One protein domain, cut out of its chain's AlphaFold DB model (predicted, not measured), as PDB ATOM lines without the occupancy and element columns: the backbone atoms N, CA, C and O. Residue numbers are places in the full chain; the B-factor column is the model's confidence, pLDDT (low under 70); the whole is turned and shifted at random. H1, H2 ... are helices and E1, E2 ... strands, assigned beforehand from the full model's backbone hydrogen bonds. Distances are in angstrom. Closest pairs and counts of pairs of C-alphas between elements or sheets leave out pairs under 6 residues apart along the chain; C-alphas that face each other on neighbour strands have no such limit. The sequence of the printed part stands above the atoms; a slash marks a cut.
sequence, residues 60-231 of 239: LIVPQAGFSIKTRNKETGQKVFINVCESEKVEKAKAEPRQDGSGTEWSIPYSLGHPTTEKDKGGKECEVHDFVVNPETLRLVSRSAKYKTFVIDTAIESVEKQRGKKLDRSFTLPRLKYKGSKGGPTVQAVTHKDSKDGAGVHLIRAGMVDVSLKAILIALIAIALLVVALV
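AT A GLANCE: This is residues 60 to 231 of the 239 residues of the protein "PIH1 domain-containing protein" of Chara braunii (UniProt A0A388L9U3). A compact body is built on a strongly twisted, branched sheet, with H1 and H2 over one face of it, and the helix H3 sticks out from this body as a free arm that makes the length. The small hairpin of E3 and E4 lies at the end of the long axis away from H3. The printed part has 172 residues with three named helices and nine named strands, in the order E1 E2 E3 E4 E5 E6 E7 H1 H2 E8 E9 H3, and its class is mixed, helices and strands. The seven-strand sheet has both parallel and antiparallel pairs, while E3 and E4 form an antiparallel sheet of two. The whole is only just compact, close to loose, with a radius of gyration of the C-alphas of 18.4 A and spans of 71 by 43 by 28 A.

IN THESE COORDINATES: Find C-alpha 64 at (157.837, 134.069, 164.717), where E1 begins; it runs to residue 72, 23.9 A, and bends by 56 degrees at residue 67. Next come E2, residues 79 to 86, 22.7 A; E3, 94 to 97; E4, 104 to 107; E5, 110 to 112; E6, 116 to 119; and E7, 125 to 133, 25.9 A. H1, residues 135 to 143, precedes H2, residues 145 to 163, 27.0 A. E8, residues 188 to 195, 18.2 A, bends by 62 degrees at residue 192; E9 is residues 203 to 206. H3, residues 211 to 231, runs 29.5 A to C-alpha 231 at (138.460, 133.425, 207.228).

HOW THE PARTS SIT: Look first at E7, with E2 on one side and E5 and E6 on the other. E2 and E7 are parallel, N 83 to O 129 2.8 A; E6 and E7 form a hairpin, N 126 to O 118 2.7 A; E5 is antiparallel to E7, N 132 to O 111 2.8 A. The hairpin of E1 and E2 has N 69 to O 82 at 2.8 A. E9 is parallel to E5, N 204 to O 110 3.0 A, and forms a hairpin with E8, N 191 to O 205 3.1 A. E4 runs on into E5 at 45 degrees; in the hairpin E3 and E4, N 105 to O 96 is 2.7 A. H1 and H2 are on the same face of the branched sheet; the closest C-alphas of H2 and E7 are those of Ala 155 and Phe 131, 6.4 A. H1 and H2 touch only at the corner, Val 141 to Lys 148 4.5 A between closest C-alphas, at a steep tilt of 47 degrees, opposite ways. H3 is not on the sheet. Every O i to N i+4 pair is within hydrogen-bond range in H2 and H3, and 4 of 5 in H1.

THE WHOLE: The C-alphas farthest apart are those of Gly 101 and Val 231, 71.8 A. Residues 212 to 231 of H3 stand free; the body without them spans 49 by 32 by 29 A. The link from H2 to E8, residues 164 to 187, is long. The printed part has no cut. Its mean pLDDT is 80.1, with residues 182 to 183 and 192 to 231 under 70.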
ATOM      1  N   LEU A  60     148.191 127.157 172.708       76.44
ATOM      2  CA  LEU A  60     149.085 128.313 172.765       76.44
ATOM      3  C   LEU A  60     150.035 128.297 171.570       76.44
ATOM      4  O   LEU A  60     150.726 127.306 171.337       76.44
ATOM      5  N   ILE A  61     150.119 129.405 170.839       83.31
ATOM      6  CA  ILE A  61     151.070 129.587 169.739       83.31
ATOM      7  C   ILE A  61     152.050 130.705 170.071       83.31
ATOM      8  O   ILE A  61     151.650 131.755 170.564       83.31
ATOM      9  N   VAL A  62     153.331 130.488 169.774       85.69
ATOM     10  CA  VAL A  62     154.396 131.493 169.908       85.69
ATOM     11  C   VAL A  62     154.833 131.891 168.497       85.69
ATOM     12  O   VAL A  62     155.581 131.141 167.866       85.69
ATOM     13  N   PRO A  63     154.313 132.999 167.938       91.75
ATOM     14  CA  PRO A  63     154.570 133.340 166.547       91.75
ATOM     15  C   PRO A  63     156.002 133.833 166.333       91.75
ATOM     16  O   PRO A  63     156.555 134.570 167.147       91.75
ATOM     17  N   GLN A  64     156.570 133.512 165.178       93.94
ATOM     18  CA  GLN A  64     157.837 134.069 164.717       93.94
ATOM     19  C   GLN A  64     157.592 135.192 163.710       93.94
ATOM     20  O   GLN A  64     156.683 135.135 162.882       93.94
ATOM     21  N   ALA A  65     158.401 136.246 163.785       95.94
ATOM     22  CA  ALA A  65     158.251 137.416 162.929       95.94
ATOM     23  C   ALA A  65     158.667 137.138 161.473       95.94
ATOM     24  O   ALA A  65     159.821 136.793 161.208       95.94
ATOM     25  N   GLY A  66     157.765 137.408 160.526       96.12
ATOM     26  CA  GLY A  66     158.039 137.353 159.089       96.12
ATOM     27  C   GLY A  66     158.329 138.732 158.496       96.12
ATOM     28  O   GLY A  66     159.485 139.152 158.373       96.12
ATOM     29  N   PHE A  67     157.272 139.435 158.085       97.38
ATOM     30  CA  PHE A  67     157.358 140.778 157.504       97.38
ATOM     31  C   PHE A  67     156.178 141.653 157.925       97.38
ATOM     32  O   PHE A  67     155.125 141.153 158.298       97.38
ATOM     33  N   SER A  68     156.332 142.973 157.821       97.69
ATOM     34  CA  SER A  68     155.279 143.921 158.189       97.69
ATOM     35  C   SER A  68     154.671 144.604 156.962       97.69
ATOM     36  O   SER A  68     155.377 144.988 156.025       97.69
ATOM     37  N   ILE A  69     153.352 144.772 156.981       98.38
ATOM     38  CA  ILE A  69     152.553 145.534 156.020       98.38
ATOM     39  C   ILE A  69     152.171 146.847 156.695       98.38
ATOM     40  O   ILE A  69     151.726 146.844 157.838       98.38
ATOM     41  N   LYS A  70     152.316 147.978 156.002       98.12
ATOM     42  CA  LYS A  70     151.884 149.289 156.503       98.12
ATOM     43  C   LYS A  70     150.810 149.876 155.596       98.12
ATOM     44  O   LYS A  70     151.102 150.183 154.438       98.12
ATOM     45  N   THR A  71     149.633 150.110 156.163       98.19
ATOM     46  CA  THR A  71     148.482 150.787 155.547       98.19
ATOM     47  C   THR A  71     147.946 151.885 156.487       98.19
ATOM     48  O   THR A  71     148.636 152.305 157.429       98.19
ATOM     49  N   ARG A  72     146.752 152.417 156.219       98.00
ATOM     50  CA  ARG A  72     146.049 153.401 157.043       98.00
ATOM     51  C   ARG A  72     144.578 153.055 157.176       98.00
ATOM     52  O   ARG A  72     143.980 152.499 156.261       98.00
ATOM     53  N   ASN A  73     143.995 153.451 158.296       97.69
ATOM     54  CA  ASN A  73     142.551 153.534 158.433       97.69
ATOM     55  C   ASN A  73     142.027 154.675 157.538       97.69
ATOM     56  O   ASN A  73     142.562 155.786 157.592       97.69
ATOM     57  N   LYS A  74     141.016 154.400 156.707       97.75
ATOM     58  CA  LYS A  74     140.451 155.375 155.759       97.75
ATOM     59  C   LYS A  74     139.684 156.506 156.441       97.75
ATOM     60  O   LYS A  74     139.655 157.608 155.911       97.75
ATOM     61  N   GLU A  75     139.077 156.234 157.588       96.38
ATOM     62  CA  GLU A  75     138.249 157.198 158.316       96.38
ATOM     63  C   GLU A  75     139.110 158.116 159.185       96.38
ATOM     64  O   GLU A  75     138.926 159.328 159.185       96.38
ATOM     65  N   THR A  76     140.087 157.553 159.902       95.88
ATOM     66  CA  THR A  76     140.902 158.316 160.867       95.88
ATOM     67  C   THR A  76     142.261 158.754 160.324       95.88
ATOM     68  O   THR A  76     142.949 159.562 160.945       95.88
ATOM     69  N   GLY A  77     142.721 158.184 159.205       95.75
ATOM     70  CA  GLY A  77     144.076 158.391 158.677       95.75
ATOM     71  C   GLY A  77     145.197 157.766 159.526       95.75
ATOM     72  O   GLY A  77     146.382 157.862 159.159       95.75
ATOM     73  N   GLN A  78     144.848 157.117 160.646       96.19
ATOM     74  CA  GLN A  78     145.784 156.469 161.561       96.19
ATOM     75  C   GLN A  78     146.557 155.369 160.830       96.19
ATOM     76  O   GLN A  78     145.992 154.607 160.043       96.19
ATOM     77  N   LYS A  79     147.867 155.280 161.078       97.44
ATOM     78  CA  LYS A  79     148.695 154.206 160.519       97.44
ATOM     79  C   LYS A  79     148.296 152.876 161.144       97.44
ATOM     80  O   LYS A  79     148.147 152.792 162.360       97.44
ATOM     81  N   VAL A  80     148.210 151.854 160.303       97.81
ATOM     82  CA  VAL A  80     147.963 150.476 160.720       97.81
ATOM     83  C   VAL A  80     149.097 149.614 160.187       97.81
ATOM     84  O   VAL A  80     149.405 149.649 158.992       97.81
ATOM     85  N   PHE A  81     149.741 148.876 161.081       97.88
ATOM     86  CA  PHE A  81     150.712 147.850 160.742       97.88
ATOM     87  C   PHE A  81     150.077 146.475 160.922       97.88
ATOM     88  O   PHE A  81     149.376 146.227 161.898       97.88
ATOM     89  N   ILE A  82     150.330 145.579 159.979       98.12
ATOM     90  CA  ILE A  82     149.922 144.181 160.068       98.12
ATOM     91  C   ILE A  82     151.192 143.356 159.918       98.12
ATOM     92  O   ILE A  82     151.811 143.346 158.853       98.12
ATOM     93  N   ASN A  83     151.630 142.728 161.000       97.88
ATOM     94  CA  ASN A  83     152.764 141.822 160.991       97.88
ATOM     95  C   ASN A  83     152.288 140.458 160.503       97.88
ATOM     96  O   ASN A  83     151.421 139.849 161.121       97.88
ATOM     97  N   VAL A  84     152.856 139.982 159.402       97.88
ATOM     98  CA  VAL A  84     152.672 138.610 158.944       97.88
ATOM     99  C   VAL A  84     153.702 137.752 159.667       97.88
ATOM    100  O   VAL A  84     154.904 137.830 159.385       97.88
ATOM    101  N   CYS A  85     153.217 136.983 160.631       97.06
ATOM    102  CA  CYS A  85     153.999 136.104 161.493       97.06
ATOM    103  C   CYS A  85     153.717 134.639 161.147       97.06
ATOM    104  O   CYS A  85     152.741 134.335 160.462       97.06
ATOM    105  N   GLU A  86     154.549 133.723 161.634       96.44
ATOM    106  CA  GLU A  86     154.391 132.293 161.375       96.44
ATOM    107  C   GLU A  86     154.372 131.435 162.642       96.44
ATOM    108  O   GLU A  86     155.036 131.746 163.628       96.44
ATOM    109  N   SER A  87     153.602 130.350 162.616       94.50
ATOM    110  CA  SER A  87     153.592 129.313 163.650       94.50
ATOM    111  C   SER A  87     153.200 127.970 163.039       94.50
ATOM    112  O   SER A  87     152.194 127.880 162.338       94.50
ATOM    113  N   GLU A  88     153.961 126.913 163.331       94.06
ATOM    114  CA  GLU A  88     153.676 125.543 162.861       94.06
ATOM    115  C   GLU A  88     152.340 124.993 163.397       94.06
ATOM    116  O   GLU A  88     151.775 124.069 162.821       94.06
ATOM    117  N   LYS A  89     151.809 125.589 164.473       89.00
ATOM    118  CA  LYS A  89     150.515 125.236 165.078       89.00
ATOM    119  C   LYS A  89     149.308 125.824 164.333       89.00
ATOM    120  O   LYS A  89     148.169 125.480 164.629       89.00
ATOM    121  N   VAL A  90     149.536 126.729 163.377       90.12
ATOM    122  CA  VAL A  90     148.488 127.191 162.457       90.12
ATOM    123  C   VAL A  90     148.421 126.227 161.277       90.12
ATOM    124  O   VAL A  90     149.454 125.856 160.716       90.12
ATOM    125  N   GLU A  91     147.210 125.833 160.884       90.50
ATOM    126  CA  GLU A  91     147.003 124.937 159.748       90.50
ATOM    127  C   GLU A  91     147.591 125.485 158.440       90.50
ATOM    128  O   GLU A  91     147.641 126.693 158.185       90.50
ATOM    129  N   LYS A  92     148.022 124.569 157.573       91.69
ATOM    130  CA  LYS A  92     148.577 124.894 156.258       91.69
ATOM    131  C   LYS A  92     147.512 125.451 155.320       91.69
ATOM    132  O   LYS A  92     146.356 125.030 155.351       91.69
ATOM    133  N   ALA A  93     147.934 126.345 154.429       87.12
ATOM    134  CA  ALA A  93     147.081 126.810 153.346       87.12
ATOM    135  C   ALA A  93     146.685 125.644 152.425       87.12
ATOM    136  O   ALA A  93     147.507 124.783 152.109       87.12
ATOM    137  N   LYS A  94     145.428 125.637 151.980       85.88
ATOM    138  CA  LYS A  94     144.877 124.638 151.058       85.88
ATOM    139  C   LYS A  94     144.648 125.284 149.697       85.88
ATOM    140  O   LYS A  94     144.251 126.447 149.624       85.88
ATOM    141  N   ALA A  95     144.918 124.531 148.640       82.25
ATOM    142  CA  ALA A  95     144.738 124.947 147.258       82.25
ATOM    143  C   ALA A  95     143.859 123.919 146.550       82.25
ATOM    144  O   ALA A  95     144.249 122.758 146.427       82.25
ATOM    145  N   GLU A  96     142.693 124.346 146.083       79.12
ATOM    146  CA  GLU A  96     141.729 123.490 145.393       79.12
ATOM    147  C   GLU A  96     141.452 124.046 143.990       79.12
ATOM    148  O   GLU A  96     141.413 125.264 143.802       79.12
ATOM    149  N   PRO A  97     141.296 123.204 142.957       76.81
ATOM    150  CA  PRO A  97     140.837 123.674 141.657       76.81
ATOM    151  C   PRO A  97     139.435 124.276 141.780       76.81
ATOM    152  O   PRO A  97     138.551 123.680 142.394       76.81
ATOM    153  N   ARG A  98     139.205 125.437 141.165       74.38
ATOM    154  CA  ARG A  98     137.859 126.011 141.094       74.38
ATOM    155  C   ARG A  98     136.960 125.130 140.235       74.38
ATOM    156  O   ARG A  98     137.375 124.656 139.179       74.38
ATOM    157  N   GLN A  99     135.709 124.968 140.663       78.00
ATOM    158  CA  GLN A  99     134.719 124.138 139.966       78.00
ATOM    159  C   GLN A  99     134.407 124.635 138.544       78.00
ATOM    160  O   GLN A  99     134.076 123.839 137.674       78.00
ATOM    161  N   ASP A 100     134.548 125.939 138.297       80.25
ATOM    162  CA  ASP A 100     134.349 126.573 136.989       80.25
ATOM    163  C   ASP A 100     135.592 126.521 136.076       80.25
ATOM    164  O   ASP A 100     135.572 127.057 134.969       80.25
ATOM    165  N   GLY A 101     136.694 125.915 136.534       75.50
ATOM    166  CA  GLY A 101     137.953 125.826 135.791       75.50
ATOM    167  C   GLY A 101     138.732 127.142 135.679       75.50
ATOM    168  O   GLY A 101     139.776 127.171 135.028       75.50
ATOM    169  N   SER A 102     138.285 128.227 136.326       76.31
ATOM    170  CA  SER A 102     138.906 129.560 136.213       76.31
ATOM    171  C   SER A 102     140.248 129.700 136.946       76.31
ATOM    172  O   SER A 102     140.913 130.732 136.836       76.31
ATOM    173  N   GLY A 103     140.673 128.675 137.691       76.00
ATOM    174  CA  GLY A 103     141.971 128.641 138.357       76.00
ATOM    175  C   GLY A 103     141.958 127.855 139.662       76.00
ATOM    176  O   GLY A 103     141.267 126.850 139.796       76.00
ATOM    177  N   THR A 104     142.746 128.323 140.627       76.62
ATOM    178  CA  THR A 104     142.895 127.716 141.954       76.62
ATOM    179  C   THR A 104     142.237 128.599 143.008       76.62
ATOM    180  O   THR A 104     142.498 129.802 143.075       76.62
ATOM    181  N   GLU A 105     141.389 128.007 143.835       78.94
ATOM    182  CA  GLU A 105     140.879 128.593 145.064       78.94
ATOM    183  C   GLU A 105     141.848 128.295 146.207       78.94
ATOM    184  O   GLU A 105     142.277 127.159 146.404       78.94
ATOM    185  N   TRP A 106     142.230 129.337 146.940       80.38
ATOM    186  CA  TRP A 106     143.132 129.224 148.075       80.38
ATOM    187  C   TRP A 106     142.380 129.511 149.366       80.38
ATOM    188  O   TRP A 106     141.699 130.529 149.473       80.38
ATOM    189  N   SER A 107     142.595 128.663 150.367       81.50
ATOM    190  CA  SER A 107     142.212 128.921 151.750       81.50
ATOM    191  C   SER A 107     143.468 129.096 152.593       81.50
ATOM    192  O   SER A 107     144.347 128.235 152.579       81.50
ATOM    193  N   ILE A 108     143.572 130.213 153.317       86.25
ATOM    194  CA  ILE A 108     144.680 130.480 154.240       86.25
ATOM    195  C   ILE A 108     144.117 130.475 155.660       86.25
ATOM    196  O   ILE A 108     143.462 131.446 156.039       86.25
ATOM    197  N   PRO A 109     144.376 129.423 156.451       90.62
ATOM    198  CA  PRO A 109     144.141 129.462 157.882       90.62
ATOM    199  C   PRO A 109     145.055 130.485 158.555       90.62
ATOM    200  O   PRO A 109     146.250 130.567 158.250       90.62
ATOM    201  N   TYR A 110     144.496 131.274 159.468       91.81
ATOM    202  CA  TYR A 110     145.267 132.247 160.235       91.81
ATOM    203  C   TYR A 110     144.670 132.504 161.617       91.81
ATOM    204  O   TYR A 110     143.466 132.347 161.829       91.81
ATOM    205  N   SER A 111     145.527 132.972 162.524       89.94
ATOM    206  CA  SER A 111     145.152 133.641 163.773       89.94
ATOM    207  C   SER A 111     145.376 135.146 163.634       89.94
ATOM    208  O   SER A 111     146.362 135.573 163.032       89.94
ATOM    209  N   LEU A 112     144.475 135.960 164.188       90.50
ATOM    210  CA  LEU A 112     144.633 137.413 164.234       90.50
ATOM    211  C   LEU A 112     144.740 137.884 165.685       90.50
ATOM    212  O   LEU A 112     143.746 137.922 166.415       90.50
ATOM    213  N   GLY A 113     145.949 138.279 166.079       84.75
ATOM    214  CA  GLY A 113     146.254 138.791 167.409       84.75
ATOM    215  C   GLY A 113     145.459 140.048 167.765       84.75
ATOM    216  O   GLY A 113     144.916 140.747 166.900       84.75
ATOM    217  N   HIS A 114     145.381 140.335 169.064       82.69
ATOM    218  CA  HIS A 114     144.739 141.546 169.564       82.69
ATOM    219  C   HIS A 114     145.417 142.810 169.015       82.69
ATOM    220  O   HIS A 114     146.640 142.823 168.856       82.69
ATOM    221  N   PRO A 115     144.640 143.871 168.728       88.62
ATOM    222  CA  PRO A 115     145.219 145.145 168.340       88.62
ATOM    223  C   PRO A 115     146.096 145.670 169.473       88.62
ATOM    224  O   PRO A 115     145.666 145.716 170.626       88.62
ATOM    225  N   THR A 116     147.299 146.106 169.131       88.69
ATOM    226  CA  THR A 116     148.179 146.830 170.049       88.69
ATOM    227  C   THR A 116     148.422 148.242 169.534       88.69
ATOM    228  O   THR A 116     148.412 148.495 168.326       88.69
ATOM    229  N   THR A 117     148.611 149.182 170.458       91.62
ATOM    230  CA  THR A 117     148.944 150.572 170.132       91.62
ATOM    231  C   THR A 117     150.438 150.778 170.306       91.62
ATOM    232  O   THR A 117     150.993 150.551 171.376       91.62
ATOM    233  N   GLU A 118     151.091 151.246 169.251       91.81
ATOM    234  CA  GLU A 118     152.535 151.449 169.190       91.81
ATOM    235  C   GLU A 118     152.859 152.844 168.659       91.81
ATOM    236  O   GLU A 118     152.068 153.444 167.935       91.81
ATOM    237  N   LYS A 119     154.058 153.362 168.941       90.69
ATOM    238  CA  LYS A 119     154.517 154.635 168.353       90.69
ATOM    239  C   LYS A 119     155.308 154.404 167.076       90.69
ATOM    240  O   LYS A 119     156.176 153.532 167.015       90.69
ATOM    241  N   ASP A 120     155.032 155.174 166.034       87.56
ATOM    242  CA  ASP A 120     155.839 155.178 164.820       87.56
ATOM    243  C   ASP A 120     157.164 155.944 165.010       87.56
ATOM    244  O   ASP A 120     157.455 156.484 166.076       87.56
ATOM    245  N   LYS A 121     157.993 156.011 163.958       85.44
ATOM    246  CA  LYS A 121     159.273 156.745 164.001       85.44
ATOM    247  C   LYS A 121     159.123 158.246 164.294       85.44
ATOM    248  O   LYS A 121     160.091 158.866 164.706       85.44
ATOM    249  N   GLY A 122     157.951 158.824 164.037       87.44
ATOM    250  CA  GLY A 122     157.629 160.221 164.327       87.44
ATOM    251  C   GLY A 122     156.912 160.409 165.664       87.44
ATOM    252  O   GLY A 122     156.374 161.486 165.903       87.44
ATOM    253  N   GLY A 123     156.847 159.371 166.507       89.31
ATOM    254  CA  GLY A 123     156.197 159.412 167.815       89.31
ATOM    255  C   GLY A 123     154.667 159.370 167.777       89.31
ATOM    256  O   GLY A 123     154.051 159.432 168.839       89.31
ATOM    257  N   LYS A 124     154.048 159.247 166.594       92.88
ATOM    258  CA  LYS A 124     152.586 159.170 166.455       92.88
ATOM    259  C   LYS A 124     152.102 157.752 166.705       92.88
ATOM    260  O   LYS A 124     152.743 156.793 166.277       92.88
ATOM    261  N   GLU A 125     150.948 157.631 167.346       94.31
ATOM    262  CA  GLU A 125     150.320 156.338 167.583       94.31
ATOM    263  C   GLU A 125     149.905 155.666 166.272       94.31
ATOM    264  O   GLU A 125     149.420 156.290 165.321       94.31
ATOM    265  N   CYS A 126     150.112 154.360 166.233       95.25
ATOM    266  CA  CYS A 126     149.713 153.473 165.164       95.25
ATOM    267  C   CYS A 126     149.175 152.183 165.767       95.25
ATOM    268  O   CYS A 126     149.648 151.725 166.807       95.25
ATOM    269  N   GLU A 127     148.185 151.613 165.100       95.44
ATOM    270  CA  GLU A 127     147.629 150.326 165.485       95.44
ATOM    271  C   GLU A 127     148.439 149.205 164.833       95.44
ATOM    272  O   GLU A 127     148.904 149.344 163.697       95.44
ATOM    273  N   VAL A 128     148.610 148.099 165.542       95.94
ATOM    274  CA  VAL A 128     149.392 146.949 165.103       95.94
ATOM    275  C   VAL A 128     148.589 145.673 165.315       95.94
ATOM    276  O   VAL A 128     148.014 145.473 166.383       95.94
ATOM    277  N   HIS A 129     148.572 144.805 164.304       95.19
ATOM    278  CA  HIS A 129     147.970 143.471 164.374       95.19
ATOM    279  C   HIS A 129     148.982 142.405 163.985       95.19
ATOM    280  O   HIS A 129     149.758 142.606 163.052       95.19
ATOM    281  N   ASP A 130     148.893 141.246 164.627       95.25
ATOM    282  CA  ASP A 130     149.699 140.076 164.288       95.25
ATOM    283  C   ASP A 130     148.831 139.056 163.542       95.25
ATOM    284  O   ASP A 130     147.987 138.391 164.138       95.25
ATOM    285  N   PHE A 131     149.027 138.960 162.228       96.38
ATOM    286  CA  PHE A 131     148.392 137.991 161.337       96.38
ATOM    287  C   PHE A 131     149.298 136.762 161.222       96.38
ATOM    288  O   PHE A 131     150.323 136.793 160.536       96.38
ATOM    289  N   VAL A 132     148.959 135.697 161.944       96.25
ATOM    290  CA  VAL A 132     149.800 134.504 162.092       96.25
ATOM    291  C   VAL A 132     149.315 133.399 161.164       96.25
ATOM    292  O   VAL A 132     148.168 132.973 161.263       96.25
ATOM    293  N   VAL A 133     150.202 132.914 160.301       96.00
ATOM    294  CA  VAL A 133     149.947 131.840 159.325       96.00
ATOM    295  C   VAL A 133     150.885 130.654 159.548       96.00
ATOM    296  O   VAL A 133     151.813 130.721 160.350       96.00
ATOM    297  N   ASN A 134     150.688 129.558 158.820       96.19
ATOM    298  CA  ASN A 134     151.685 128.490 158.783       96.19
ATOM    299  C   ASN A 134     152.986 128.953 158.073       96.19
ATOM    300  O   ASN A 134     152.895 129.693 157.085       96.19
ATOM    301  N   PRO A 135     154.185 128.493 158.487       97.62
ATOM    302  CA  PRO A 135     155.451 128.822 157.821       97.62
ATOM    303  C   PRO A 135     155.496 128.490 156.324       97.62
ATOM    304  O   PRO A 135     156.179 129.156 155.542       97.62
ATOM    305  N   GLU A 136     154.737 127.489 155.873       96.00
ATOM    306  CA  GLU A 136     154.602 127.172 154.449       96.00
ATOM    307  C   GLU A 136     154.039 128.349 153.636       96.00
ATOM    308  O   GLU A 136     154.526 128.629 152.537       96.00
ATOM    309  N   THR A 137     153.102 129.110 154.206       94.56
ATOM    310  CA  THR A 137     152.569 130.330 153.589       94.56
ATOM    311  C   THR A 137     153.684 131.352 153.368       94.56
ATOM    312  O   THR A 137     153.808 131.893 152.268       94.56
ATOM    313  N   LEU A 138     154.560 131.583 154.357       95.94
ATOM    314  CA  LEU A 138     155.693 132.504 154.200       95.94
ATOM    315  C   LEU A 138     156.740 131.992 153.197       95.94
ATOM    316  O   LEU A 138     157.276 132.783 152.408       95.94
ATOM    317  N   ARG A 139     156.973 130.675 153.135       96.00
ATOM    318  CA  ARG A 139     157.810 130.070 152.084       96.00
ATOM    319  C   ARG A 139     157.238 130.350 150.692       96.00
ATOM    320  O   ARG A 139     157.989 130.768 149.810       96.00
ATOM    321  N   LEU A 140     155.930 130.195 150.483       92.31
ATOM    322  CA  LEU A 140     155.279 130.484 149.196       92.31
ATOM    323  C   LEU A 140     155.291 131.980 148.850       92.31
ATOM    324  O   LEU A 140     155.563 132.344 147.703       92.31
ATOM    325  N   VAL A 141     155.090 132.852 149.843       94.88
ATOM    326  CA  VAL A 141     155.205 134.315 149.699       94.88
ATOM    327  C   VAL A 141     156.570 134.720 149.140       94.88
ATOM    328  O   VAL A 141     156.652 135.630 148.313       94.88
ATOM    329  N   SER A 142     157.648 134.044 149.553       92.69
ATOM    330  CA  SER A 142     159.000 134.331 149.054       92.69
ATOM    331  C   SER A 142     159.224 133.919 147.591       92.69
ATOM    332  O   SER A 142     160.113 134.456 146.933       92.69
ATOM    333  N   ARG A 143     158.402 132.999 147.065       94.25
ATOM    334  CA  ARG A 143     158.564 132.388 145.735       94.25
ATOM    335  C   ARG A 143     157.588 132.922 144.688       94.25
ATOM    336  O   ARG A 143     157.834 132.748 143.499       94.25
ATOM    337  N   SER A 144     156.486 133.553 145.098       90.88
ATOM    338  CA  SER A 144     155.442 134.032 144.189       90.88
ATOM    339  C   SER A 144     154.922 135.407 144.597       90.88
ATOM    340  O   SER A 144     154.243 135.560 145.610       90.88
ATOM    341  N   ALA A 145     155.179 136.412 143.754       92.00
ATOM    342  CA  ALA A 145     154.665 137.766 143.958       92.00
ATOM    343  C   ALA A 145     153.127 137.810 143.947       92.00
ATOM    344  O   ALA A 145     152.534 138.521 144.751       92.00
ATOM    345  N   LYS A 146     152.478 137.007 143.091       85.88
ATOM    346  CA  LYS A 146     151.010 136.904 143.042       85.88
ATOM    347  C   LYS A 146     150.446 136.360 144.356       85.88
ATOM    348  O   LYS A 146     149.506 136.929 144.899       85.88
ATOM    349  N   TYR A 147     151.056 135.298 144.886       87.31
ATOM    350  CA  TYR A 147     150.649 134.721 146.167       87.31
ATOM    351  C   TYR A 147     150.911 135.687 147.326       87.31
ATOM    352  O   TYR A 147     150.076 135.839 148.210       87.31
ATOM    353  N   LYS A 148     152.035 136.412 147.290       94.69
ATOM    354  CA  LYS A 148     152.333 137.468 148.260       94.69
ATOM    355  C   LYS A 148     151.258 138.550 148.293       94.69
ATOM    356  O   LYS A 148     150.827 138.909 149.383       94.69
ATOM    357  N   THR A 149     150.828 139.050 147.136       91.62
ATOM    358  CA  THR A 149     149.733 140.028 147.060       91.62
ATOM    359  C   THR A 149     148.445 139.452 147.643       91.62
ATOM    360  O   THR A 149     147.859 140.078 148.514       91.62
ATOM    361  N   PHE A 150     148.082 138.219 147.275       88.19
ATOM    362  CA  PHE A 150     146.911 137.535 147.832       88.19
ATOM    363  C   PHE A 150     146.951 137.420 149.369       88.19
ATOM    364  O   PHE A 150     145.964 137.730 150.035       88.19
ATOM    365  N   VAL A 151     148.093 137.039 149.952       94.44
ATOM    366  CA  VAL A 151     148.271 136.971 151.417       94.44
ATOM    367  C   VAL A 151     148.142 138.355 152.060       94.44
ATOM    368  O   VAL A 151     147.528 138.482 153.116       94.44
ATOM    369  N   ILE A 152     148.702 139.397 151.436       96.56
ATOM    370  CA  ILE A 152     148.612 140.777 151.936       96.56
ATOM    371  C   ILE A 152     147.163 141.269 151.915       96.56
ATOM    372  O   ILE A 152     146.697 141.813 152.917       96.56
ATOM    373  N   ASP A 153     146.450 141.050 150.812       93.44
ATOM    374  CA  ASP A 153     145.042 141.425 150.682       93.44
ATOM    375  C   ASP A 153     144.195 140.691 151.725       93.44
ATOM    376  O   ASP A 153     143.461 141.335 152.475       93.44
ATOM    377  N   THR A 154     144.401 139.377 151.872       93.06
ATOM    378  CA  THR A 154     143.752 138.552 152.906       93.06
ATOM    379  C   THR A 154     144.007 139.105 154.312       93.06
ATOM    380  O   THR A 154     143.084 139.216 155.118       93.06
ATOM    381  N   ALA A 155     145.248 139.497 154.618       96.19
ATOM    382  CA  ALA A 155     145.599 140.059 155.919       96.19
ATOM    383  C   ALA A 155     144.871 141.391 156.177       96.19
ATOM    384  O   ALA A 155     144.310 141.584 157.256       96.19
ATOM    385  N   ILE A 156     144.809 142.286 155.186       96.31
ATOM    386  CA  ILE A 156     144.076 143.559 155.295       96.31
ATOM    387  C   ILE A 156     142.574 143.300 155.490       96.31
ATOM    388  O   ILE A 156     141.974 143.856 156.412       96.31
ATOM    389  N   GLU A 157     141.979 142.427 154.676       92.50
ATOM    390  CA  GLU A 157     140.557 142.064 154.766       92.50
ATOM    391  C   GLU A 157     140.203 141.435 156.111       92.50
ATOM    392  O   GLU A 157     139.151 141.738 156.680       92.50
ATOM    393  N   SER A 158     141.094 140.600 156.652       90.25
ATOM    394  CA  SER A 158     140.889 139.976 157.956       90.25
ATOM    395  C   SER A 158     140.753 141.013 159.072       90.25
ATOM    396  O   SER A 158     139.851 140.904 159.907       90.25
ATOM    397  N   VAL A 159     141.591 142.058 159.055       93.62
ATOM    398  CA  VAL A 159     141.539 143.153 160.029       93.62
ATOM    399  C   VAL A 159     140.273 143.980 159.836       93.62
ATOM    400  O   VAL A 159     139.592 144.273 160.818       93.62
ATOM    401  N   GLU A 160     139.914 144.322 158.597       92.94
ATOM    402  CA  GLU A 160     138.673 145.053 158.309       92.94
ATOM    403  C   GLU A 160     137.444 144.312 158.848       92.94
ATOM    404  O   GLU A 160     136.636 144.897 159.576       92.94
ATOM    405  N   LYS A 161     137.335 143.011 158.542       88.31
ATOM    406  CA  LYS A 161     136.207 142.163 158.944       88.31
ATOM    407  C   LYS A 161     136.132 141.998 160.462       88.31
ATOM    408  O   LYS A 161     135.064 142.179 161.038       88.31
ATOM    409  N   GLN A 162     137.242 141.662 161.120       87.19
ATOM    410  CA  GLN A 162     137.230 141.346 162.555       87.19
ATOM    411  C   GLN A 162     137.207 142.568 163.466       87.19
ATOM    412  O   GLN A 162     136.823 142.458 164.631       87.19
ATOM    413  N   ARG A 163     137.666 143.720 162.975       87.38
ATOM    414  CA  ARG A 163     137.766 144.946 163.773       87.38
ATOM    415  C   ARG A 163     136.749 146.005 163.358       87.38
ATOM    416  O   ARG A 163     136.782 147.093 163.919       87.38
ATOM    417  N   GLY A 164     135.885 145.701 162.387       90.81
ATOM    418  CA  GLY A 164     134.812 146.591 161.943       90.81
ATOM    419  C   GLY A 164     135.321 147.931 161.416       90.81
ATOM    420  O   GLY A 164     134.730 148.961 161.716       90.81
ATOM    421  N   LYS A 165     136.437 147.934 160.677       91.56
ATOM    422  CA  LYS A 165     137.069 149.161 160.156       91.56
ATOM    423  C   LYS A 165     137.341 149.074 158.660       91.56
ATOM    424  O   LYS A 165     137.314 147.989 158.084       91.56
ATOM    425  N   LYS A 166     137.633 150.217 158.036       96.62
ATOM    426  CA  LYS A 166     138.041 150.304 156.628       96.62
ATOM    427  C   LYS A 166     139.500 150.715 156.511       96.62
ATOM    428  O   LYS A 166     139.907 151.757 157.027       96.62
ATOM    429  N   LEU A 167     140.285 149.896 155.825       97.38
ATOM    430  CA  LEU A 167     141.706 150.113 155.592       97.38
ATOM    431  C   LEU A 167     141.955 150.489 154.132       97.38
ATOM    432  O   LEU A 167     141.226 150.095 153.219       97.38
ATOM    433  N   ASP A 168     142.989 151.289 153.905       97.06
ATOM    434  CA  ASP A 168     143.456 151.586 152.559       97.06
ATOM    435  C   ASP A 168     143.998 150.308 151.899       97.06
ATOM    436  O   ASP A 168     144.722 149.520 152.515       97.06
ATOM    437  N   ARG A 169     143.636 150.109 150.629       94.69
ATOM    438  CA  ARG A 169     144.192 149.033 149.797       94.69
ATOM    439  C   ARG A 169     145.596 149.389 149.315       94.69
ATOM    440  O   ARG A 169     146.379 148.502 148.996       94.69
ATOM    441  N   SER A 170     145.946 150.675 149.330       95.38
ATOM    442  CA  SER A 170     147.313 151.140 149.140       95.38
ATOM    443  C   SER A 170     148.145 150.803 150.376       95.38
ATOM    444  O   SER A 170     147.969 151.384 151.448       95.38
ATOM    445  N   PHE A 171     149.090 149.879 150.226       96.81
ATOM    446  CA  PHE A 171     150.003 149.485 151.293       96.81
ATOM    447  C   PHE A 171     151.466 149.697 150.898       96.81
ATOM    448  O   PHE A 171     151.827 149.853 149.733       96.81
ATOM    449  N   THR A 172     152.341 149.676 151.898       97.81
ATOM    450  CA  THR A 172     153.795 149.616 151.705       97.81
ATOM    451  C   THR A 172     154.380 148.487 152.538       97.81
ATOM    452  O   THR A 172     153.851 148.160 153.598       97.81
ATOM    453  N   LEU A 173     155.499 147.925 152.084       97.50
ATOM    454  CA  LEU A 173     156.245 146.894 152.802       97.50
ATOM    455  C   LEU A 173     157.523 147.516 153.384       97.50
ATOM    456  O   LEU A 173     158.535 147.599 152.682       97.50
ATOM    457  N   PRO A 174     157.496 148.048 154.621       95.50
ATOM    458  CA  PRO A 174     158.709 148.538 155.264       95.50
ATOM    459  C   PRO A 174     159.775 147.434 155.350       95.50
ATOM    460  O   PRO A 174     159.459 146.256 155.488       95.50
ATOM    461  N   ARG A 175     161.058 147.825 155.344       94.81
ATOM    462  CA  ARG A 175     162.188 146.934 155.675       94.81
ATOM    463  C   ARG A 175     162.206 146.648 157.182       94.81
ATOM    464  O   ARG A 175     163.092 147.098 157.902       94.81
ATOM    465  N   LEU A 176     161.158 145.989 157.655       93.00
ATOM    466  CA  LEU A 176     160.877 145.697 159.050       93.00
ATOM    467  C   LEU A 176     160.211 144.324 159.119       93.00
ATOM    468  O   LEU A 176     159.195 144.099 158.461       93.00
ATOM    469  N   LYS A 177     160.775 143.421 159.925       93.81
ATOM    470  CA  LYS A 177     160.186 142.094 160.145       93.81
ATOM    471  C   LYS A 177     158.950 142.148 161.041       93.81
ATOM    472  O   LYS A 177     157.988 141.438 160.792       93.81
ATOM    473  N   TYR A 178     158.979 143.011 162.055       95.19
ATOM    474  CA  TYR A 178     157.931 143.120 163.061       95.19
ATOM    475  C   TYR A 178     157.822 144.545 163.589       95.19
ATOM    476  O   TYR A 178     158.836 145.175 163.902       95.19
ATOM    477  N   LYS A 179     156.599 145.057 163.699       94.44
ATOM    478  CA  LYS A 179     156.284 146.291 164.412       94.44
ATOM    479  C   LYS A 179     155.745 145.924 165.793       94.44
ATOM    480  O   LYS A 179     154.728 145.262 165.860       94.44
ATOM    481  N   GLY A 180     156.390 146.388 166.858       87.75
ATOM    482  CA  GLY A 180     155.945 146.188 168.239       87.75
ATOM    483  C   GLY A 180     157.081 146.404 169.237       87.75
ATOM    484  O   GLY A 180     158.205 146.736 168.835       87.75
ATOM    485  N   SER A 181     156.785 146.214 170.519       74.00
ATOM    486  CA  SER A 181     157.752 146.224 171.623       74.00
ATOM    487  C   SER A 181     158.934 145.257 171.405       74.00
ATOM    488  O   SER A 181     158.847 144.264 170.675       74.00
ATOM    489  N   LYS A 182     160.089 145.577 172.014       65.44
ATOM    490  CA  LYS A 182     161.320 144.773 171.910       65.44
ATOM    491  C   LYS A 182     161.033 143.339 172.384       65.44
ATOM    492  O   LYS A 182     160.573 143.162 173.504       65.44
ATOM    493  N   GLY A 183     161.289 142.348 171.528       65.94
ATOM    494  CA  GLY A 183     161.051 140.923 171.812       65.94
ATOM    495  C   GLY A 183     160.306 140.175 170.703       65.94
ATOM    496  O   GLY A 183     160.511 138.980 170.546       65.94
ATOM    497  N   GLY A 184     159.531 140.875 169.865       82.38
ATOM    498  CA  GLY A 184     158.767 140.248 168.779       82.38
ATOM    499  C   GLY A 184     157.323 139.901 169.169       82.38
ATOM    500  O   GLY A 184     156.817 140.456 170.152       82.38
ATOM    501  N   PRO A 185     156.649 139.037 168.385       83.62
ATOM    502  CA  PRO A 185     155.264 138.639 168.628       83.62
ATOM    503  C   PRO A 185     155.083 138.020 170.015       83.62
ATOM    504  O   PRO A 185     155.950 137.292 170.488       83.62
ATOM    505  N   THR A 186     153.955 138.293 170.664       78.69
ATOM    506  CA  THR A 186     153.596 137.657 171.938       78.69
ATOM    507  C   THR A 186     152.857 136.341 171.717       78.69
ATOM    508  O   THR A 186     152.311 136.082 170.641       78.69
ATOM    509  N   VAL A 187     152.821 135.502 172.757       79.88
ATOM    510  CA  VAL A 187     152.047 134.257 172.749       79.88
ATOM    511  C   VAL A 187     150.565 134.555 172.511       79.88
ATOM    512  O   VAL A 187     150.004 135.479 173.101       79.88
ATOM    513  N   GLN A 188     149.923 133.755 171.661       80.94
ATOM    514  CA  GLN A 188     148.490 133.831 171.393       80.94
ATOM    515  C   GLN A 188     147.799 132.538 171.822       80.94
ATOM    516  O   GLN A 188     148.291 131.443 171.556       80.94
ATOM    517  N   ALA A 189     146.632 132.670 172.448       75.56
ATOM    518  CA  ALA A 189     145.731 131.562 172.726       75.56
ATOM    519  C   ALA A 189     144.731 131.418 171.570       75.56
ATOM    520  O   ALA A 189     143.914 132.310 171.321       75.56
ATOM    521  N   VAL A 190     144.793 130.300 170.852       77.88
ATOM    522  CA  VAL A 190     143.954 130.025 169.682       77.88
ATOM    523  C   VAL A 190     143.005 128.869 169.949       77.88
ATOM    524  O   VAL A 190     143.321 127.944 170.693       77.88
ATOM    525  N   THR A 191     141.825 128.928 169.341       72.19
ATOM    526  CA  THR A 191     140.862 127.823 169.366       72.19
ATOM    527  C   THR A 191     140.571 127.371 167.948       72.19
ATOM    528  O   THR A 191     140.155 128.184 167.119       72.19
ATOM    529  N   HIS A 192     140.698 126.072 167.698       66.94
ATOM    530  CA  HIS A 192     140.294 125.427 166.448       66.94
ATOM    531  C   HIS A 192     138.772 125.237 166.436       66.94
ATOM    532  O   HIS A 192     138.259 124.139 166.621       66.94
ATOM    533  N   LYS A 193     138.013 126.333 166.342       52.69
ATOM    534  CA  LYS A 193     136.570 126.268 166.069       52.69
ATOM    535  C   LYS A 193     136.329 126.703 164.634       52.69
ATOM    536  O   LYS A 193     136.510 127.879 164.323       52.69
ATOM    537  N   ASP A 194     135.853 125.769 163.815       46.16
ATOM    538  CA  ASP A 194     135.419 126.000 162.439       46.16
ATOM    539  C   ASP A 194     134.323 127.072 162.399       46.16
ATOM    540  O   ASP A 194     133.134 126.799 162.583       46.16
ATOM    541  N   SER A 195     134.696 128.328 162.162       39.06
ATOM    542  CA  SER A 195     133.721 129.335 161.751       39.06
ATOM    543  C   SER A 195     133.558 129.196 160.241       39.06
ATOM    544  O   SER A 195     134.351 129.732 159.468       39.06
ATOM    545  N   LYS A 196     132.561 128.406 159.823       33.31
ATOM    546  CA  LYS A 196     132.119 128.313 158.426       33.31
ATOM    547  C   LYS A 196     131.474 129.636 158.009       33.31
ATOM    548  O   LYS A 196     130.254 129.760 158.018       33.31
ATOM    549  N   ASP A 197     132.288 130.606 157.620       35.53
ATOM    550  CA  ASP A 197     131.806 131.750 156.851       35.53
ATOM    551  C   ASP A 197     132.008 131.432 155.363       35.53
ATOM    552  O   ASP A 197     133.109 131.082 154.947       35.53
ATOM    553  N   GLY A 198     130.931 131.506 154.575       28.62
ATOM    554  CA  GLY A 198     130.802 131.026 153.186       28.62
ATOM    555  C   GLY A 198     131.625 131.736 152.099       28.62
ATOM    556  O   GLY A 198     131.156 131.883 150.978       28.62
ATOM    557  N   ALA A 199     132.845 132.158 152.409       30.45
ATOM    558  CA  ALA A 199     133.906 132.460 151.455       30.45
ATOM    559  C   ALA A 199     135.165 131.840 152.062       30.45
ATOM    560  O   ALA A 199     135.463 132.209 153.190       30.45
ATOM    561  N   GLY A 200     135.815 130.882 151.387       31.62
ATOM    562  CA  GLY A 200     136.803 129.903 151.893       31.62
ATOM    563  C   GLY A 200     137.973 130.404 152.763       31.62
ATOM    564  O   GLY A 200     139.136 130.136 152.480       31.62
ATOM    565  N   VAL A 201     137.682 131.071 153.874       36.03
ATOM    566  CA  VAL A 201     138.607 131.703 154.806       36.03
ATOM    567  C   VAL A 201     138.395 131.017 156.150       36.03
ATOM    568  O   VAL A 201     137.476 131.357 156.895       36.03
ATOM    569  N   HIS A 202     139.217 130.010 156.457       42.94
ATOM    570  CA  HIS A 202     139.229 129.410 157.789       42.94
ATOM    571  C   HIS A 202     139.881 130.377 158.774       42.94
ATOM    572  O   HIS A 202     141.099 130.507 158.860       42.94
ATOM    573  N   LEU A 203     139.039 131.091 159.511       45.19
ATOM    574  CA  LEU A 203     139.478 131.876 160.646       45.19
ATOM    575  C   LEU A 203     139.687 130.939 161.835       45.19
ATOM    576  O   LEU A 203     138.713 130.447 162.406       45.19
ATOM    577  N   ILE A 204     140.935 130.771 162.269       49.62
ATOM    578  CA  ILE A 204     141.187 130.316 163.631       49.62
ATOM    579  C   ILE A 204     140.964 131.550 164.499       49.62
ATOM    580  O   ILE A 204     141.729 132.518 164.454       49.62
ATOM    581  N   ARG A 205     139.864 131.572 165.261       39.75
ATOM    582  CA  ARG A 205     139.666 132.645 166.237       39.75
ATOM    583  C   ARG A 205     140.822 132.565 167.232       39.75
ATOM    584  O   ARG A 205     140.900 131.617 168.016       39.75
ATOM    585  N   ALA A 206     141.681 133.585 167.225       39.12
ATOM    586  CA  ALA A 206     142.371 133.978 168.441       39.12
ATOM    587  C   ALA A 206     141.259 134.194 169.465       39.12
ATOM    588  O   ALA A 206     140.363 135.023 169.252       39.12
ATOM    589  N   GLY A 207     141.226 133.362 170.501       31.33
ATOM    590  CA  GLY A 207     140.264 133.565 171.563       31.33
ATOM    591  C   GLY A 207     140.470 134.982 172.072       31.33
ATOM    592  O   GLY A 207     141.603 135.390 172.307       31.33
ATOM    593  N   MET A 208     139.384 135.733 172.261       29.30
ATOM    594  CA  MET A 208     139.398 136.883 173.159       29.30
ATOM    595  C   MET A 208     139.552 136.336 174.581       29.30
ATOM    596  O   MET A 208     138.620 136.256 175.376       29.30
ATOM    597  N   VAL A 209     140.744 135.826 174.842       32.47
ATOM    598  CA  VAL A 209     141.322 135.639 176.148       32.47
ATOM    599  C   VAL A 209     142.242 136.831 176.203       32.47
ATOM    600  O   VAL A 209     143.378 136.767 175.752       32.47
ATOM    601  N   ASP A 210     141.707 137.969 176.636       35.53
ATOM    602  CA  ASP A 210     142.565 139.010 177.169       35.53
ATOM    603  C   ASP A 210     143.378 138.298 178.258       35.53
ATOM    604  O   ASP A 210     142.836 137.950 179.305       35.53
ATOM    605  N   VAL A 211     144.598 137.866 177.923       35.78
ATOM    606  CA  VAL A 211     145.419 137.035 178.810       35.78
ATOM    607  C   VAL A 211     145.671 137.833 180.080       35.78
ATOM    608  O   VAL A 211     145.645 137.250 181.156       35.78
ATOM    609  N   SER A 212     145.736 139.166 179.980       39.25
ATOM    610  CA  SER A 212     145.698 140.055 181.133       39.25
ATOM    611  C   SER A 212     144.369 139.949 181.870       39.25
ATOM    612  O   SER A 212     144.391 139.618 183.044       39.25
ATOM    613  N   LEU A 213     143.205 140.143 181.244       35.56
ATOM    614  CA  LEU A 213     141.934 140.156 181.988       35.56
ATOM    615  C   LEU A 213     141.491 138.785 182.523       35.56
ATOM    616  O   LEU A 213     140.887 138.738 183.588       35.56
ATOM    617  N   LYS A 214     141.785 137.672 181.836       37.34
ATOM    618  CA  LYS A 214     141.509 136.318 182.345       37.34
ATOM    619  C   LYS A 214     142.551 135.862 183.357       37.34
ATOM    620  O   LYS A 214     142.139 135.244 184.327       37.34
ATOM    621  N   ALA A 215     143.839 136.186 183.203       41.47
ATOM    622  CA  ALA A 215     144.810 135.931 184.271       41.47
ATOM    623  C   ALA A 215     144.511 136.799 185.496       41.47
ATOM    624  O   ALA A 215     144.560 136.289 186.606       41.47
ATOM    625  N   ILE A 216     144.096 138.059 185.308       46.38
ATOM    626  CA  ILE A 216     143.597 138.932 186.378       46.38
ATOM    627  C   ILE A 216     142.326 138.334 186.983       46.38
ATOM    628  O   ILE A 216     142.229 138.255 188.196       46.38
ATOM    629  N   LEU A 217     141.367 137.854 186.188       43.06
ATOM    630  CA  LEU A 217     140.143 137.248 186.716       43.06
ATOM    631  C   LEU A 217     140.432 135.942 187.470       43.06
ATOM    632  O   LEU A 217     139.867 135.731 188.536       43.06
ATOM    633  N   ILE A 218     141.334 135.095 186.969       48.75
ATOM    634  CA  ILE A 218     141.780 133.864 187.639       48.75
ATOM    635  C   ILE A 218     142.557 134.205 188.915       48.75
ATOM    636  O   ILE A 218     142.299 133.596 189.947       48.75
ATOM    637  N   ALA A 219     143.443 135.205 188.885       50.00
ATOM    638  CA  ALA A 219     144.158 135.695 190.060       50.00
ATOM    639  C   ALA A 219     143.189 136.275 191.098       50.00
ATOM    640  O   ALA A 219     143.286 135.948 192.274       50.00
ATOM    641  N   LEU A 220     142.190 137.055 190.677       57.47
ATOM    642  CA  LEU A 220     141.151 137.594 191.555       57.47
ATOM    643  C   LEU A 220     140.262 136.487 192.138       57.47
ATOM    644  O   LEU A 220     139.918 136.549 193.316       57.47
ATOM    645  N   ILE A 221     139.932 135.449 191.360       58.19
ATOM    646  CA  ILE A 221     139.209 134.264 191.851       58.19
ATOM    647  C   ILE A 221     140.075 133.483 192.852       58.19
ATOM    648  O   ILE A 221     139.578 133.101 193.910       58.19
ATOM    649  N   ALA A 222     141.364 133.285 192.570       57.59
ATOM    650  CA  ALA A 222     142.293 132.597 193.466       57.59
ATOM    651  C   ALA A 222     142.484 133.362 194.786       57.59
ATOM    652  O   ALA A 222     142.409 132.759 195.855       57.59
ATOM    653  N   ILE A 223     142.639 134.691 194.729       69.44
ATOM    654  CA  ILE A 223     142.706 135.564 195.910       69.44
ATOM    655  C   ILE A 223     141.393 135.488 196.699       69.44
ATOM    656  O   ILE A 223     141.423 135.319 197.916       69.44
ATOM    657  N   ALA A 224     140.236 135.538 196.030       60.47
ATOM    658  CA  ALA A 224     138.940 135.417 196.696       60.47
ATOM    659  C   ALA A 224     138.784 134.067 197.420       60.47
ATOM    660  O   ALA A 224     138.315 134.030 198.559       60.47
ATOM    661  N   LEU A 225     139.215 132.965 196.799       61.69
ATOM    662  CA  LEU A 225     139.200 131.637 197.419       61.69
ATOM    663  C   LEU A 225     140.174 131.539 198.603       61.69
ATOM    664  O   LEU A 225     139.815 130.960 199.631       61.69
ATOM    665  N   LEU A 226     141.361 132.147 198.502       63.31
ATOM    666  CA  LEU A 226     142.351 132.184 199.583       63.31
ATOM    667  C   LEU A 226     141.835 132.972 200.798       63.31
ATOM    668  O   LEU A 226     141.963 132.515 201.933       63.31
ATOM    669  N   VAL A 227     141.187 134.117 200.566       64.62
ATOM    670  CA  VAL A 227     140.562 134.928 201.624       64.62
ATOM    671  C   VAL A 227     139.438 134.150 202.311       64.62
ATOM    672  O   VAL A 227     139.371 134.123 203.539       64.62
ATOM    673  N   VAL A 228     138.586 133.452 201.550       62.50
ATOM    674  CA  VAL A 228     137.528 132.597 202.122       62.50
ATOM    675  C   VAL A 228     138.118 131.454 202.958       62.50
ATOM    676  O   VAL A 228     137.577 131.132 204.020       62.50
ATOM    677  N   ALA A 229     139.224 130.854 202.515       62.69
ATOM    678  CA  ALA A 229     139.917 129.804 203.258       62.69
ATOM    679  C   ALA A 229     140.530 130.330 204.569       62.69
ATOM    680  O   ALA A 229     140.347 129.705 205.613       62.69
ATOM    681  N   LEU A 230     141.180 131.498 204.542       60.97
ATOM    682  CA  LEU A 230     141.773 132.132 205.725       60.97
ATOM    683  C   LEU A 230     140.719 132.548 206.758       60.97
ATOM    684  O   LEU A 230     140.910 132.312 207.948       60.97
ATOM    685  N   VAL A 231     139.575 133.086 206.322       66.56
ATOM    686  CA  VAL A 231     138.460 133.425 207.228       66.56
ATOM    687  C   VAL A 231     137.905 132.171 207.908       66.56
ATOM    688  O   VAL A 231     137.684 132.179 209.119       66.56
TER     689      VAL A 231